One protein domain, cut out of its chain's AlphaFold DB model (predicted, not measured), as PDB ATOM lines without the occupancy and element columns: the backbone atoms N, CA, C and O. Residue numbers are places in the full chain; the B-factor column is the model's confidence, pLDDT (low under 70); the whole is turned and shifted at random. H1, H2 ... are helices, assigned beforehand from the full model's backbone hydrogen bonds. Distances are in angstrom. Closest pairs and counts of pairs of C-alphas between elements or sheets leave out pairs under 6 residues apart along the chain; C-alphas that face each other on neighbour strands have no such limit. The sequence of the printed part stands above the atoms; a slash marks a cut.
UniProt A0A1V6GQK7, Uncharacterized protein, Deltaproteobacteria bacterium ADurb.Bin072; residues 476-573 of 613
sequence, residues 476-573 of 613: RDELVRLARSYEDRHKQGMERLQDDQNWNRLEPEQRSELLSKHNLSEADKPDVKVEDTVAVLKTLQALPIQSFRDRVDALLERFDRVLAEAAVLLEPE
ATOM      1  N   ARG A 476      35.690 -13.547  -5.939       96.81
ATOM      2  CA  ARG A 476      34.429 -12.819  -5.739       96.81
ATOM      3  C   ARG A 476      34.558 -11.367  -6.179       96.81
ATOM      4  O   ARG A 476      33.711 -10.889  -6.930       96.81
ATOM      5  N   ASP A 477      35.591 -10.676  -5.710       95.50
ATOM      6  CA  ASP A 477      35.788  -9.256  -5.983       95.50
ATOM      7  C   ASP A 477      35.977  -9.017  -7.491       95.50
ATOM      8  O   ASP A 477      35.393  -8.083  -8.045       95.50
ATOM      9  N   GLU A 478      36.699  -9.905  -8.186       95.44
ATOM     10  CA  GLU A 478      36.838  -9.831  -9.644       95.44
ATOM     11  C   GLU A 478      35.519 -10.111 -10.379       95.44
ATOM     12  O   GLU A 478      35.172  -9.370 -11.301       95.44
ATOM     13  N   LEU A 479      34.754 -11.131  -9.979       96.31
ATOM     14  CA  LEU A 479      33.443 -11.417 -10.572       96.31
ATOM     15  C   LEU A 479      32.478 -10.239 -10.409       96.31
ATOM     16  O   LEU A 479      31.820  -9.847 -11.371       96.31
ATOM     17  N   VAL A 480      32.430  -9.633  -9.219       96.31
ATOM     18  CA  VAL A 480      31.611  -8.441  -8.949       96.31
ATOM     19  C   VAL A 480      32.074  -7.260  -9.800       96.31
ATOM     20  O   VAL A 480      31.243  -6.537 -10.353       96.31
ATOM     21  N   ARG A 481      33.389  -7.063  -9.949       96.00
ATOM     22  CA  ARG A 481      33.947  -6.011 -10.809       96.00
ATOM     23  C   ARG A 481      33.540  -6.205 -12.271       96.00
ATOM     24  O   ARG A 481      33.158  -5.234 -12.925       96.00
ATOM     25  N   LEU A 482      33.607  -7.434 -12.782       95.88
ATOM     26  CA  LEU A 482      33.205  -7.762 -14.153       95.88
ATOM     27  C   LEU A 482      31.698  -7.629 -14.360       95.88
ATOM     28  O   LEU A 482      31.290  -7.089 -15.383       95.88
ATOM     29  N   ALA A 483      30.883  -8.027 -13.379       95.44
ATOM     30  CA  ALA A 483      29.435  -7.844 -13.430       95.44
ATOM     31  C   ALA A 483      29.057  -6.359 -13.519       95.44
ATOM     32  O   ALA A 483      28.295  -5.979 -14.402       95.44
ATOM     33  N   ARG A 484      29.672  -5.504 -12.688       95.88
ATOM     34  CA  ARG A 484      29.481  -4.045 -12.773       95.88
ATOM     35  C   ARG A 484      29.934  -3.488 -14.118       95.88
ATOM     36  O   ARG A 484      29.195  -2.750 -14.753       95.88
ATOM     37  N   SER A 485      31.109  -3.895 -14.603       95.25
ATOM     38  CA  SER A 485      31.593  -3.432 -15.907       95.25
ATOM     39  C   SER A 485      30.711  -3.898 -17.069       95.25
ATOM     40  O   SER A 485      30.629  -3.186 -18.069       95.25
ATOM     41  N   TYR A 486      30.090  -5.076 -16.970       95.69
ATOM     42  CA  TYR A 486      29.094  -5.541 -17.932       95.69
ATOM     43  C   TYR A 486      27.864  -4.636 -17.907       95.69
ATOM     44  O   TYR A 486      27.444  -4.170 -18.959       95.69
ATOM     45  N   GLU A 487      27.313  -4.360 -16.720       94.19
ATOM     46  CA  GLU A 487      26.139  -3.496 -16.544       94.19
ATOM     47  C   GLU A 487      26.390  -2.076 -17.066       94.19
ATOM     48  O   GLU A 487      25.583  -1.566 -17.840       94.19
ATOM     49  N   ASP A 488      27.532  -1.472 -16.729       94.38
ATOM     50  CA  ASP A 488      27.894  -0.125 -17.179       94.38
ATOM     51  C   ASP A 488      28.022  -0.052 -18.709       94.38
ATOM     52  O   ASP A 488      27.464   0.844 -19.347       94.38
ATOM     53  N   ARG A 489      28.722  -1.017 -19.325       94.00
ATOM     54  CA  ARG A 489      28.889  -1.068 -20.788       94.00
ATOM     55  C   ARG A 489      27.593  -1.428 -21.509       94.00
ATOM     56  O   ARG A 489      27.360  -0.928 -22.607       94.00
ATOM     57  N   HIS A 490      26.753  -2.281 -20.921       94.31
ATOM     58  CA  HIS A 490      25.434  -2.605 -21.467       94.31
ATOM     59  C   HIS A 490      24.544  -1.367 -21.465       94.31
ATOM     60  O   HIS A 490      24.008  -1.006 -22.510       94.31
ATOM     61  N   LYS A 491      24.486  -0.651 -20.335       93.25
ATOM     62  CA  LYS A 491      23.760   0.613 -20.208       93.25
ATOM     63  C   LYS A 491      24.246   1.645 -21.224       93.25
ATOM     64  O   LYS A 491      23.427   2.214 -21.935       93.25
ATOM     65  N   GLN A 492      25.562   1.820 -21.356       93.00
ATOM     66  CA  GLN A 492      26.147   2.704 -22.365       93.00
ATOM     67  C   GLN A 492      25.737   2.294 -23.790       93.00
ATOM     68  O   GLN A 492      25.405   3.144 -24.612       93.00
ATOM     69  N   GLY A 493      25.755   0.997 -24.107       92.56
ATOM     70  CA  GLY A 493      25.296   0.483 -25.397       92.56
ATOM     71  C   GLY A 493      23.814   0.759 -25.660       92.56
ATOM     72  O   GLY A 493      23.457   1.190 -26.755       92.56
ATOM     73  N   MET A 494      22.964   0.584 -24.648       92.31
ATOM     74  CA  MET A 494      21.530   0.880 -24.721       92.31
ATOM     75  C   MET A 494      21.248   2.378 -24.900       92.31
ATOM     76  O   MET A 494      20.397   2.728 -25.713       92.31
ATOM     77  N   GLU A 495      21.972   3.258 -24.202       92.12
ATOM     78  CA  GLU A 495      21.898   4.717 -24.395       92.12
ATOM     79  C   GLU A 495      22.273   5.091 -25.838       92.12
ATOM     80  O   GLU A 495      21.540   5.817 -26.504       92.12
ATOM     81  N   ARG A 496      23.339   4.492 -26.389       90.56
ATOM     82  CA  ARG A 496      23.732   4.702 -27.794       90.56
ATOM     83  C   ARG A 496      22.670   4.246 -28.794       90.56
ATOM     84  O   ARG A 496      22.527   4.876 -29.836       90.56
ATOM     85  N   LEU A 497      21.945   3.161 -28.510       90.88
ATOM     86  CA  LEU A 497      20.796   2.754 -29.324       90.88
ATOM     87  C   LEU A 497      19.661   3.781 -29.230       90.88
ATOM     88  O   LEU A 497      19.070   4.126 -30.245       90.88
ATOM     89  N   GLN A 498      19.366   4.292 -28.032       89.75
ATOM     90  CA  GLN A 498      18.324   5.306 -27.829       89.75
ATOM     91  C   GLN A 498      18.639   6.642 -28.514       89.75
ATOM     92  O   GLN A 498      17.711   7.314 -28.956       89.75
ATOM     93  N   ASP A 499      19.914   7.002 -28.654       89.31
ATOM     94  CA  ASP A 499      20.339   8.210 -29.370       89.31
ATOM     95  C   ASP A 499      20.330   8.043 -30.906       89.31
ATOM     96  O   ASP A 499      20.399   9.032 -31.643       89.31
ATOM     97  N   ASP A 500      20.227   6.812 -31.422       88.31
ATOM     98  CA  ASP A 500      20.248   6.530 -32.859       88.31
ATOM     99  C   ASP A 500      18.866   6.691 -33.517       88.31
ATOM    100  O   ASP A 500      17.843   6.148 -33.084       88.31
ATOM    101  N   GLN A 501      18.819   7.449 -34.614       83.94
ATOM    102  CA  GLN A 501      17.566   7.754 -35.310       83.94
ATOM    103  C   GLN A 501      16.974   6.544 -36.039       83.94
ATOM    104  O   GLN A 501      15.750   6.432 -36.119       83.94
ATOM    105  N   ASN A 502      17.811   5.643 -36.563       85.19
ATOM    106  CA  ASN A 502      17.332   4.448 -37.253       85.19
ATOM    107  C   ASN A 502      16.739   3.481 -36.227       85.19
ATOM    108  O   ASN A 502      15.599   3.051 -36.364       85.19
ATOM    109  N   TRP A 503      17.441   3.234 -35.126       88.44
ATOM    110  CA  TRP A 503      16.941   2.403 -34.036       88.44
ATOM    111  C   TRP A 503      15.537   2.813 -33.560       88.44
ATOM    112  O   TRP A 503      14.641   1.973 -33.447       88.44
ATOM    113  N   ASN A 504      15.308   4.115 -33.366       88.38
ATOM    114  CA  ASN A 504      14.029   4.651 -32.896       88.38
ATOM    115  C   ASN A 504      12.868   4.561 -33.901       88.38
ATOM    116  O   ASN A 504      11.719   4.777 -33.505       88.38
ATOM    117  N   ARG A 505      13.129   4.224 -35.169       87.44
ATOM    118  CA  ARG A 505      12.101   4.020 -36.207       87.44
ATOM    119  C   ARG A 505      11.722   2.551 -36.413       87.44
ATOM    120  O   ARG A 505      10.740   2.294 -37.098       87.44
ATOM    121  N   LEU A 506      12.474   1.607 -35.841       87.81
ATOM    122  CA  LEU A 506      12.150   0.177 -35.887       87.81
ATOM    123  C   LEU A 506      10.954  -0.160 -34.991       87.81
ATOM    124  O   LEU A 506      10.792   0.461 -33.936       87.81
ATOM    125  N   GLU A 507      10.193  -1.192 -35.354       88.19
ATOM    126  CA  GLU A 507       9.118  -1.733 -34.512       88.19
ATOM    127  C   GLU A 507       9.679  -2.454 -33.266       88.19
ATOM    128  O   GLU A 507      10.806  -2.971 -33.303       88.19
ATOM    129  N   PRO A 508       8.931  -2.525 -32.148       88.12
ATOM    130  CA  PRO A 508       9.389  -3.168 -30.912       88.12
ATOM    131  C   PRO A 508       9.868  -4.615 -31.097       88.12
ATOM    132  O   PRO A 508      10.878  -5.012 -30.510       88.12
ATOM    133  N   GLU A 509       9.194  -5.393 -31.945       89.00
ATOM    134  CA  GLU A 509       9.548  -6.781 -32.251       89.00
ATOM    135  C   GLU A 509      10.902  -6.865 -32.969       89.00
ATOM    136  O   GLU A 509      11.736  -7.695 -32.609       89.00
ATOM    137  N   GLN A 510      11.164  -5.953 -33.913       87.81
ATOM    138  CA  GLN A 510      12.427  -5.884 -34.659       87.81
ATOM    139  C   GLN A 510      13.597  -5.495 -33.747       87.81
ATOM    140  O   GLN A 510      14.691  -6.049 -33.856       87.81
ATOM    141  N   ARG A 511      13.371  -4.569 -32.805       89.75
ATOM    142  CA  ARG A 511      14.373  -4.198 -31.790       89.75
ATOM    143  C   ARG A 511      14.710  -5.379 -30.884       89.75
ATOM    144  O   ARG A 511      15.884  -5.646 -30.631       89.75
ATOM    145  N   SER A 512      13.688  -6.093 -30.415       88.69
ATOM    146  CA  SER A 512      13.857  -7.277 -29.568       88.69
ATOM    147  C   SER A 512      14.620  -8.392 -30.294       88.69
ATOM    148  O   SER A 512      15.555  -8.969 -29.736       88.69
ATOM    149  N   GLU A 513      14.294  -8.644 -31.567       90.94
ATOM    150  CA  GLU A 513      14.978  -9.639 -32.400       90.94
ATOM    151  C   GLU A 513      16.461  -9.295 -32.607       90.94
ATOM    152  O   GLU A 513      17.321 -10.156 -32.412       90.94
ATOM    153  N   LEU A 514      16.786  -8.033 -32.919       90.56
ATOM    154  CA  LEU A 514      18.173  -7.586 -33.081       90.56
ATOM    155  C   LEU A 514      18.987  -7.700 -31.783       90.56
ATOM    156  O   LEU A 514      20.135  -8.149 -31.824       90.56
ATOM    157  N   LEU A 515      18.413  -7.332 -30.632       92.44
ATOM    158  CA  LEU A 515      19.091  -7.473 -29.336       92.44
ATOM    159  C   LEU A 515      19.327  -8.943 -28.979       92.44
ATOM    160  O   LEU A 515      20.428  -9.300 -28.561       92.44
ATOM    161  N   SER A 516      18.325  -9.800 -29.179       91.94
ATOM    162  CA  SER A 516      18.434 -11.242 -28.934       91.94
ATOM    163  C   SER A 516      19.485 -11.894 -29.840       91.94
ATOM    164  O   SER A 516      20.359 -12.619 -29.364       91.94
ATOM    165  N   LYS A 517      19.495 -11.554 -31.138       92.94
ATOM    166  CA  LYS A 517      20.458 -12.069 -32.128       92.94
ATOM    167  C   LYS A 517      21.919 -11.808 -31.747       92.94
ATOM    168  O   LYS A 517      22.783 -12.624 -32.061       92.94
ATOM    169  N   HIS A 518      22.200 -10.688 -31.079       92.06
ATOM    170  CA  HIS A 518      23.549 -10.314 -30.631       92.06
ATOM    171  C   HIS A 518      23.817 -10.619 -29.147       92.06
ATOM    172  O   HIS A 518      24.844 -10.199 -28.605       92.06
ATOM    173  N   ASN A 519      22.935 -11.383 -28.493       91.44
ATOM    174  CA  ASN A 519      23.007 -11.751 -27.076       91.44
ATOM    175  C   ASN A 519      23.083 -10.542 -26.125       91.44
ATOM    176  O   ASN A 519      23.923 -10.497 -25.217       91.44
ATOM    177  N   LEU A 520      22.252  -9.533 -26.384       92.50
ATOM    178  CA  LEU A 520      22.155  -8.285 -25.622       92.50
ATOM    179  C   LEU A 520      20.836  -8.166 -24.849       92.50
ATOM    180  O   LEU A 520      20.584  -7.124 -24.244       92.50
ATOM    181  N   SER A 521      19.994  -9.202 -24.868       87.94
ATOM    182  CA  SER A 521      18.738  -9.211 -24.119       87.94
ATOM    183  C   SER A 521      18.975  -9.414 -22.616       87.94
ATOM    184  O   SER A 521      20.037  -9.880 -22.197       87.94
ATOM    185  N   GLU A 522      17.971  -9.120 -21.785       83.62
ATOM    186  CA  GLU A 522      18.040  -9.382 -20.337       83.62
ATOM    187  C   GLU A 522      18.276 -10.867 -20.016       83.62
ATOM    188  O   GLU A 522      18.980 -11.185 -19.062       83.62
ATOM    189  N   ALA A 523      17.753 -11.784 -20.838       86.00
ATOM    190  CA  ALA A 523      17.957 -13.223 -20.662       86.00
ATOM    191  C   ALA A 523      19.416 -13.647 -20.889       86.00
ATOM    192  O   ALA A 523      19.854 -14.669 -20.363       86.00
ATOM    193  N   ASP A 524      20.181 -12.862 -21.650       87.50
ATOM    194  CA  ASP A 524      21.593 -13.130 -21.875       87.50
ATOM    195  C   ASP A 524      22.457 -12.663 -20.697       87.50
ATOM    196  O   ASP A 524      23.616 -13.080 -20.605       87.50
ATOM    197  N   LYS A 525      21.947 -11.807 -19.802       88.38
ATOM    198  CA  LYS A 525      22.729 -11.234 -18.700       88.38
ATOM    199  C   LYS A 525      23.404 -12.342 -17.871       88.38
ATOM    200  O   LYS A 525      22.730 -13.270 -17.426       88.38
ATOM    201  N   PRO A 526      24.731 -12.266 -17.642       91.19
ATOM    202  CA  PRO A 526      25.427 -13.225 -16.791       91.19
ATOM    203  C   PRO A 526      24.816 -13.325 -15.383       91.19
ATOM    204  O   PRO A 526      24.716 -12.320 -14.680       91.19
ATOM    205  N   ASP A 527      24.464 -14.541 -14.956       91.25
ATOM    206  CA  ASP A 527      24.022 -14.839 -13.586       91.25
ATOM    207  C   ASP A 527      25.245 -15.007 -12.666       91.25
ATOM    208  O   ASP A 527      25.861 -16.075 -12.591       91.25
ATOM    209  N   VAL A 528      25.639 -13.915 -12.006       94.31
ATOM    210  CA  VAL A 528      26.816 -13.860 -11.127       94.31
ATOM    211  C   VAL A 528      26.377 -14.010  -9.672       94.31
ATOM    212  O   VAL A 528      25.835 -13.075  -9.083       94.31
ATOM    213  N   LYS A 529      26.651 -15.177  -9.079       94.06
ATOM    214  CA  LYS A 529      26.331 -15.512  -7.685       94.06
ATOM    215  C   LYS A 529      27.610 -15.630  -6.871       94.06
ATOM    216  O   LYS A 529      28.566 -16.280  -7.287       94.06
ATOM    217  N   VAL A 530      27.660 -14.945  -5.733       95.56
ATOM    218  CA  VAL A 530      28.901 -14.774  -4.957       95.56
ATOM    219  C   VAL A 530      28.691 -14.758  -3.438       95.56
ATOM    220  O   VAL A 530      29.590 -14.363  -2.691       95.56
ATOM    221  N   GLU A 531      27.520 -15.176  -2.964       93.31
ATOM    222  CA  GLU A 531      27.113 -15.165  -1.556       93.31
ATOM    223  C   GLU A 531      28.050 -15.975  -0.645       93.31
ATOM    224  O   GLU A 531      28.377 -15.535   0.456       93.31
ATOM    225  N   ASP A 532      28.565 -17.105  -1.127       94.62
ATOM    226  CA  ASP A 532      29.508 -17.968  -0.419       94.62
ATOM    227  C   ASP A 532      30.530 -18.601  -1.386       94.62
ATOM    228  O   ASP A 532      30.536 -18.325  -2.587       94.62
ATOM    229  N   THR A 533      31.453 -19.412  -0.861       95.44
ATOM    230  CA  THR A 533      32.486 -20.078  -1.671       95.44
ATOM    231  C   THR A 533      31.900 -21.033  -2.715       95.44
ATOM    232  O   THR A 533      32.443 -21.132  -3.815       95.44
ATOM    233  N   VAL A 534      30.794 -21.713  -2.405       95.44
ATOM    234  CA  VAL A 534      30.154 -22.673  -3.316       95.44
ATOM    235  C   VAL A 534      29.509 -21.935  -4.487       95.44
ATOM    236  O   VAL A 534      29.680 -22.341  -5.637       95.44
ATOM    237  N   ALA A 535      28.822 -20.825  -4.215       95.75
ATOM    238  CA  ALA A 535      28.243 -19.955  -5.230       95.75
ATOM    239  C   ALA A 535      29.320 -19.391  -6.167       95.75
ATOM    240  O   ALA A 535      29.188 -19.509  -7.385       95.75
ATOM    241  N   VAL A 536      30.428 -18.886  -5.604       96.75
ATOM    242  CA  VAL A 536      31.573 -18.386  -6.384       96.75
ATOM    243  C   VAL A 536      32.123 -19.470  -7.314       96.75
ATOM    244  O   VAL A 536      32.269 -19.222  -8.509       96.75
ATOM    245  N   LEU A 537      32.389 -20.679  -6.803       96.06
ATOM    246  CA  LEU A 537      32.876 -21.792  -7.626       96.06
ATOM    247  C   LEU A 537      31.895 -22.155  -8.739       96.06
ATOM    248  O   LEU A 537      32.295 -22.267  -9.895       96.06
ATOM    249  N   LYS A 538      30.602 -22.265  -8.425       96.00
ATOM    250  CA  LYS A 538      29.572 -22.580  -9.421       96.00
ATOM    251  C   LYS A 538      29.497 -21.521 -10.525       96.00
ATOM    252  O   LYS A 538      29.366 -21.871 -11.697       96.00
ATOM    253  N   THR A 539      29.608 -20.238 -10.177       96.19
ATOM    254  CA  THR A 539      29.676 -19.160 -11.169       96.19
ATOM    255  C   THR A 539      30.949 -19.253 -12.009       96.19
ATOM    256  O   THR A 539      30.856 -19.117 -13.222       96.19
ATOM    257  N   LEU A 540      32.113 -19.549 -11.423       95.44
ATOM    258  CA  LEU A 540      33.378 -19.691 -12.164       95.44
ATOM    259  C   LEU A 540      33.409 -20.908 -13.094       95.44
ATOM    260  O   LEU A 540      34.004 -20.835 -14.167       95.44
ATOM    261  N   GLN A 541      32.767 -22.008 -12.705       94.56
ATOM    262  CA  GLN A 541      32.601 -23.191 -13.552       94.56
ATOM    263  C   GLN A 541      31.728 -22.887 -14.776       94.56
ATOM    264  O   GLN A 541      32.030 -23.344 -15.876       94.56
ATOM    265  N   ALA A 542      30.653 -22.114 -14.596       94.25
ATOM    266  CA  ALA A 542      29.760 -21.724 -15.685       94.25
ATOM    267  C   ALA A 542      30.339 -20.593 -16.552       94.25
ATOM    268  O   ALA A 542      30.109 -20.552 -17.760       94.25
ATOM    269  N   LEU A 543      31.074 -19.667 -15.936       93.94
ATOM    270  CA  LEU A 543      31.612 -18.472 -16.569       93.94
ATOM    271  C   LEU A 543      33.000 -18.132 -15.989       93.94
ATOM    272  O   LEU A 543      33.115 -17.320 -15.065       93.94
ATOM    273  N   PRO A 544      34.073 -18.730 -16.538       94.94
ATOM    274  CA  PRO A 544      35.440 -18.441 -16.116       94.94
ATOM    275  C   PRO A 544      35.804 -16.961 -16.288       94.94
ATOM    276  O   PRO A 544      35.321 -16.292 -17.204       94.94
ATOM    277  N   ILE A 545      36.722 -16.457 -15.453       94.81
ATOM    278  CA  ILE A 545      37.105 -15.030 -15.424       94.81
ATOM    279  C   ILE A 545      37.515 -14.510 -16.804       94.81
ATOM    280  O   ILE A 545      37.077 -13.432 -17.202       94.81
ATOM    281  N   GLN A 546      38.335 -15.263 -17.544       93.69
ATOM    282  CA  GLN A 546      38.787 -14.824 -18.864       93.69
ATOM    283  C   GLN A 546      37.622 -14.734 -19.857       93.69
ATOM    284  O   GLN A 546      37.447 -13.705 -20.497       93.69
ATOM    285  N   SER A 547      36.761 -15.753 -19.904       93.44
ATOM    286  CA  SER A 547      35.568 -15.749 -20.757       93.44
ATOM    287  C   SER A 547      34.612 -14.606 -20.412       93.44
ATOM    288  O   SER A 547      33.992 -14.021 -21.302       93.44
ATOM    289  N   PHE A 548      34.500 -14.247 -19.130       95.44
ATOM    290  CA  PHE A 548      33.693 -13.104 -18.718       95.44
ATOM    291  C   PHE A 548      34.322 -11.775 -19.163       95.44
ATOM    292  O   PHE A 548      33.621 -10.917 -19.695       95.44
ATOM    293  N   ARG A 549      35.643 -11.609 -19.021       94.94
ATOM    294  CA  ARG A 549      36.359 -10.429 -19.538       94.94
ATOM    295  C   ARG A 549      36.146 -10.248 -21.033       94.94
ATOM    296  O   ARG A 549      35.701  -9.182 -21.441       94.94
ATOM    297  N   ASP A 550      36.350 -11.306 -21.813       93.81
ATOM    298  CA  ASP A 550      36.170 -11.274 -23.268       93.81
ATOM    299  C   ASP A 550      34.736 -10.861 -23.638       93.81
ATOM    300  O   ASP A 550      34.506 -10.082 -24.565       93.81
ATOM    301  N   ARG A 551      33.749 -11.337 -22.866       93.31
ATOM    302  CA  ARG A 551      32.343 -10.967 -23.039       93.31
ATOM    303  C   ARG A 551      32.078  -9.489 -22.737       93.31
ATOM    304  O   ARG A 551      31.322  -8.863 -23.477       93.31
ATOM    305  N   VAL A 552      32.659  -8.949 -21.666       93.94
ATOM    306  CA  VAL A 552      32.546  -7.526 -21.299       93.94
ATOM    307  C   VAL A 552      33.223  -6.640 -22.346       93.94
ATOM    308  O   VAL A 552      32.665  -5.614 -22.739       93.94
ATOM    309  N   ASP A 553      34.399  -7.039 -22.827       92.81
ATOM    310  CA  ASP A 553      35.167  -6.258 -23.793       92.81
ATOM    311  C   ASP A 553      34.494  -6.210 -25.168       92.81
ATOM    312  O   ASP A 553      34.380  -5.129 -25.748       92.81
ATOM    313  N   ALA A 554      33.933  -7.329 -25.631       92.94
ATOM    314  CA  ALA A 554      33.191  -7.399 -26.889       92.94
ATOM    315  C   ALA A 554      31.799  -6.732 -26.837       92.94
ATOM    316  O   ALA A 554      31.121  -6.653 -27.864       92.94
ATOM    317  N   LEU A 555      31.326  -6.292 -25.664       92.81
ATOM    318  CA  LEU A 555      29.931  -5.891 -25.479       92.81
ATOM    319  C   LEU A 555      29.550  -4.668 -26.322       92.81
ATOM    320  O   LEU A 555      28.538  -4.699 -27.017       92.81
ATOM    321  N   LEU A 556      30.379  -3.622 -26.321       91.00
ATOM    322  CA  LEU A 556      30.112  -2.408 -27.102       91.00
ATOM    323  C   LEU A 556      30.172  -2.668 -28.615       91.00
ATOM    324  O   LEU A 556      29.344  -2.136 -29.349       91.00
ATOM    325  N   GLU A 557      31.065  -3.547 -29.076       91.56
ATOM    326  CA  GLU A 557      31.127  -3.932 -30.492       91.56
ATOM    327  C   GLU A 557      29.856  -4.661 -30.952       91.56
ATOM    328  O   GLU A 557      29.443  -4.532 -32.104       91.56
ATOM    329  N   ARG A 558      29.206  -5.431 -30.067       93.06
ATOM    330  CA  ARG A 558      27.909  -6.060 -30.369       93.06
ATOM    331  C   ARG A 558      26.819  -5.005 -30.555       93.06
ATOM    332  O   ARG A 558      26.045  -5.107 -31.502       93.06
ATOM    333  N   PHE A 559      26.804  -3.964 -29.721       92.75
ATOM    334  CA  PHE A 559      25.908  -2.819 -29.911       92.75
ATOM    335  C   PHE A 559      26.193  -2.069 -31.221       92.75
ATOM    336  O   PHE A 559      25.253  -1.706 -31.923       92.75
ATOM    337  N   ASP A 560      27.462  -1.915 -31.617       88.69
ATOM    338  CA  ASP A 560      27.822  -1.316 -32.912       88.69
ATOM    339  C   ASP A 560      27.282  -2.128 -34.100       88.69
ATOM    340  O   ASP A 560      26.846  -1.557 -35.104       88.69
ATOM    341  N   ARG A 561      27.262  -3.464 -33.989       90.19
ATOM    342  CA  ARG A 561      26.647  -4.343 -34.997       90.19
ATOM    343  C   ARG A 561      25.129  -4.205 -35.024       90.19
ATOM    344  O   ARG A 561      24.569  -4.153 -36.115       90.19
ATOM    345  N   VAL A 562      24.474  -4.076 -33.869       91.69
ATOM    346  CA  VAL A 562      23.026  -3.811 -33.800       91.69
ATOM    347  C   VAL A 562      22.682  -2.484 -34.467       91.69
ATOM    348  O   VAL A 562      21.828  -2.467 -35.349       91.69
ATOM    349  N   LEU A 563      23.388  -1.399 -34.130       87.06
ATOM    350  CA  LEU A 563      23.248  -0.104 -34.811       87.06
ATOM    351  C   LEU A 563      23.447  -0.255 -36.320       87.06
ATOM    352  O   LEU A 563      22.735   0.343 -37.129       87.06
ATOM    353  N   ALA A 564      24.414  -1.086 -36.716       85.19
ATOM    354  CA  ALA A 564      24.691  -1.305 -38.115       85.19
ATOM    355  C   ALA A 564      23.581  -2.031 -38.871       85.19
ATOM    356  O   ALA A 564      23.288  -1.640 -39.998       85.19
ATOM    357  N   GLU A 565      23.000  -3.062 -38.271       87.25
ATOM    358  CA  GLU A 565      21.896  -3.829 -38.847       87.25
ATOM    359  C   GLU A 565      20.579  -3.046 -38.804       87.25
ATOM    360  O   GLU A 565      19.816  -3.105 -39.765       87.25
ATOM    361  N   ALA A 566      20.353  -2.242 -37.761       86.00
ATOM    362  CA  ALA A 566      19.210  -1.340 -37.664       86.00
ATOM    363  C   ALA A 566      19.172  -0.332 -38.825       86.00
ATOM    364  O   ALA A 566      18.123  -0.134 -39.435       86.00
ATOM    365  N   ALA A 567      20.326   0.243 -39.184       81.50
ATOM    366  CA  ALA A 567      20.441   1.126 -40.344       81.50
ATOM    367  C   ALA A 567      20.120   0.404 -41.670       81.50
ATOM    368  O   ALA A 567      19.432   0.959 -42.522       81.50
ATOM    369  N   VAL A 568      20.576  -0.845 -41.838       80.81
ATOM    370  CA  VAL A 568      20.321  -1.648 -43.055       80.81
ATOM    371  C   VAL A 568      18.846  -2.045 -43.186       80.81
ATOM    372  O   VAL A 568      18.325  -2.083 -44.296       80.81
ATOM    373  N   LEU A 569      18.164  -2.332 -42.074       81.88
ATOM    374  CA  LEU A 569      16.752  -2.734 -42.069       81.88
ATOM    375  C   LEU A 569      15.795  -1.609 -42.490       81.88
ATOM    376  O   LEU A 569      14.761  -1.894 -43.090       81.88
ATOM    377  N   LEU A 570      16.129  -0.351 -42.187       73.44
ATOM    378  CA  LEU A 570      15.290   0.808 -42.520       73.44
ATOM    379  C   LEU A 570      15.621   1.444 -43.867       73.44
ATOM    380  O   LEU A 570      14.724   1.975 -44.519       73.44
ATOM    381  N   GLU A 571      16.880   1.381 -44.290       65.94
ATOM    382  CA  GLU A 571      17.325   1.903 -45.580       65.94
ATOM    383  C   GLU A 571      18.104   0.817 -46.354       65.94
ATOM    384  O   GLU A 571      19.337   0.851 -46.426       65.94
ATOM    385  N   PRO A 572      17.406  -0.166 -46.958       59.91
ATOM    386  CA  PRO A 572      18.035  -1.315 -47.621       59.91
ATOM    387  C   PRO A 572      18.901  -0.959 -48.848       59.91
ATOM    388  O   PRO A 572      19.666  -1.803 -49.311       59.91
ATOM    389  N   GLU A 573      18.829   0.279 -49.358       58.34
ATOM    390  CA  GLU A 573      19.650   0.785 -50.475       58.34
ATOM    391  C   GLU A 573      20.955   1.503 -50.035       58.34
ATOM    392  O   GLU A 573      21.702   2.005 -50.880       58.34
TER     393      GLU A 573
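AT A GLANCE: This is residues 476 to 573 of the 613 residues of an uncharacterized protein of Deltaproteobacteria bacterium ADurb.Bin072 (UniProt A0A1V6GQK7). This is a narrow rod in which the long helix H1 lies side by side with H4 and H5, which follow one another along it and run the same way. H2 packs on H5 toward one end of the rod and H3 lies by the start of H1 at the other, while residues 518 to 532 run back along the rod between them. The printed part has 98 residues with five named helices, H1 to H5 in chain order, and no named strand; its class is all helix. The whole is loose, with a radius of gyration of the C-alphas of 15.6 A and spans of 53 by 19 by 18 A.

IN THESE COORDINATES: Find C-alpha 476 at (34.429, -12.819, -5.739); from there H1 runs 32.8 A to residue 498. Next come H2, residues 508 to 517, 14.3 A, and H3, residues 533 to 542, 14.4 A. H4 covers residues 545 to 553, 12.3 A. H5, residues 555 to 570, runs 23.4 A to C-alpha 570 at (15.290, 0.808, -42.520).

HOW THE PARTS SIT: Begin at H1, which touches H4 at a shallow tilt of 18 degrees, the same way; their closest C-alphas, Tyr 486 and Val 552, are 5.2 A apart. H1 touches H5 at a shallow tilt of 21 degrees, the same way, closest at C-alphas Gly 493 and Phe 559, 5.6 A. H2 touches H5, with residues 562 to 566 of H5 alone, at a steep tilt of 44 degrees, opposite ways; C-alphas Leu 514 and Val 562 are closest, at 6.2 A. The helix packing is mostly aligned, but only just, with 2 of these 3 pairs at a shallow tilt. H3 is close to H1 but not clearly touching, closest at C-alphas Arg 476 and Val 536, 6.3 A. H3 and H5 are apart. In H1, H2, H3, H4 and H5 every O i to N i+4 pair is within hydrogen-bond range.

THE WHOLE: Look for the two farthest C-alphas at Thr 533 and Glu 573, 54.6 A apart. The printed part has no cut, and H2 to H3 is a long link of 15 residues. Residues 571 to 573 have pLDDT under 70.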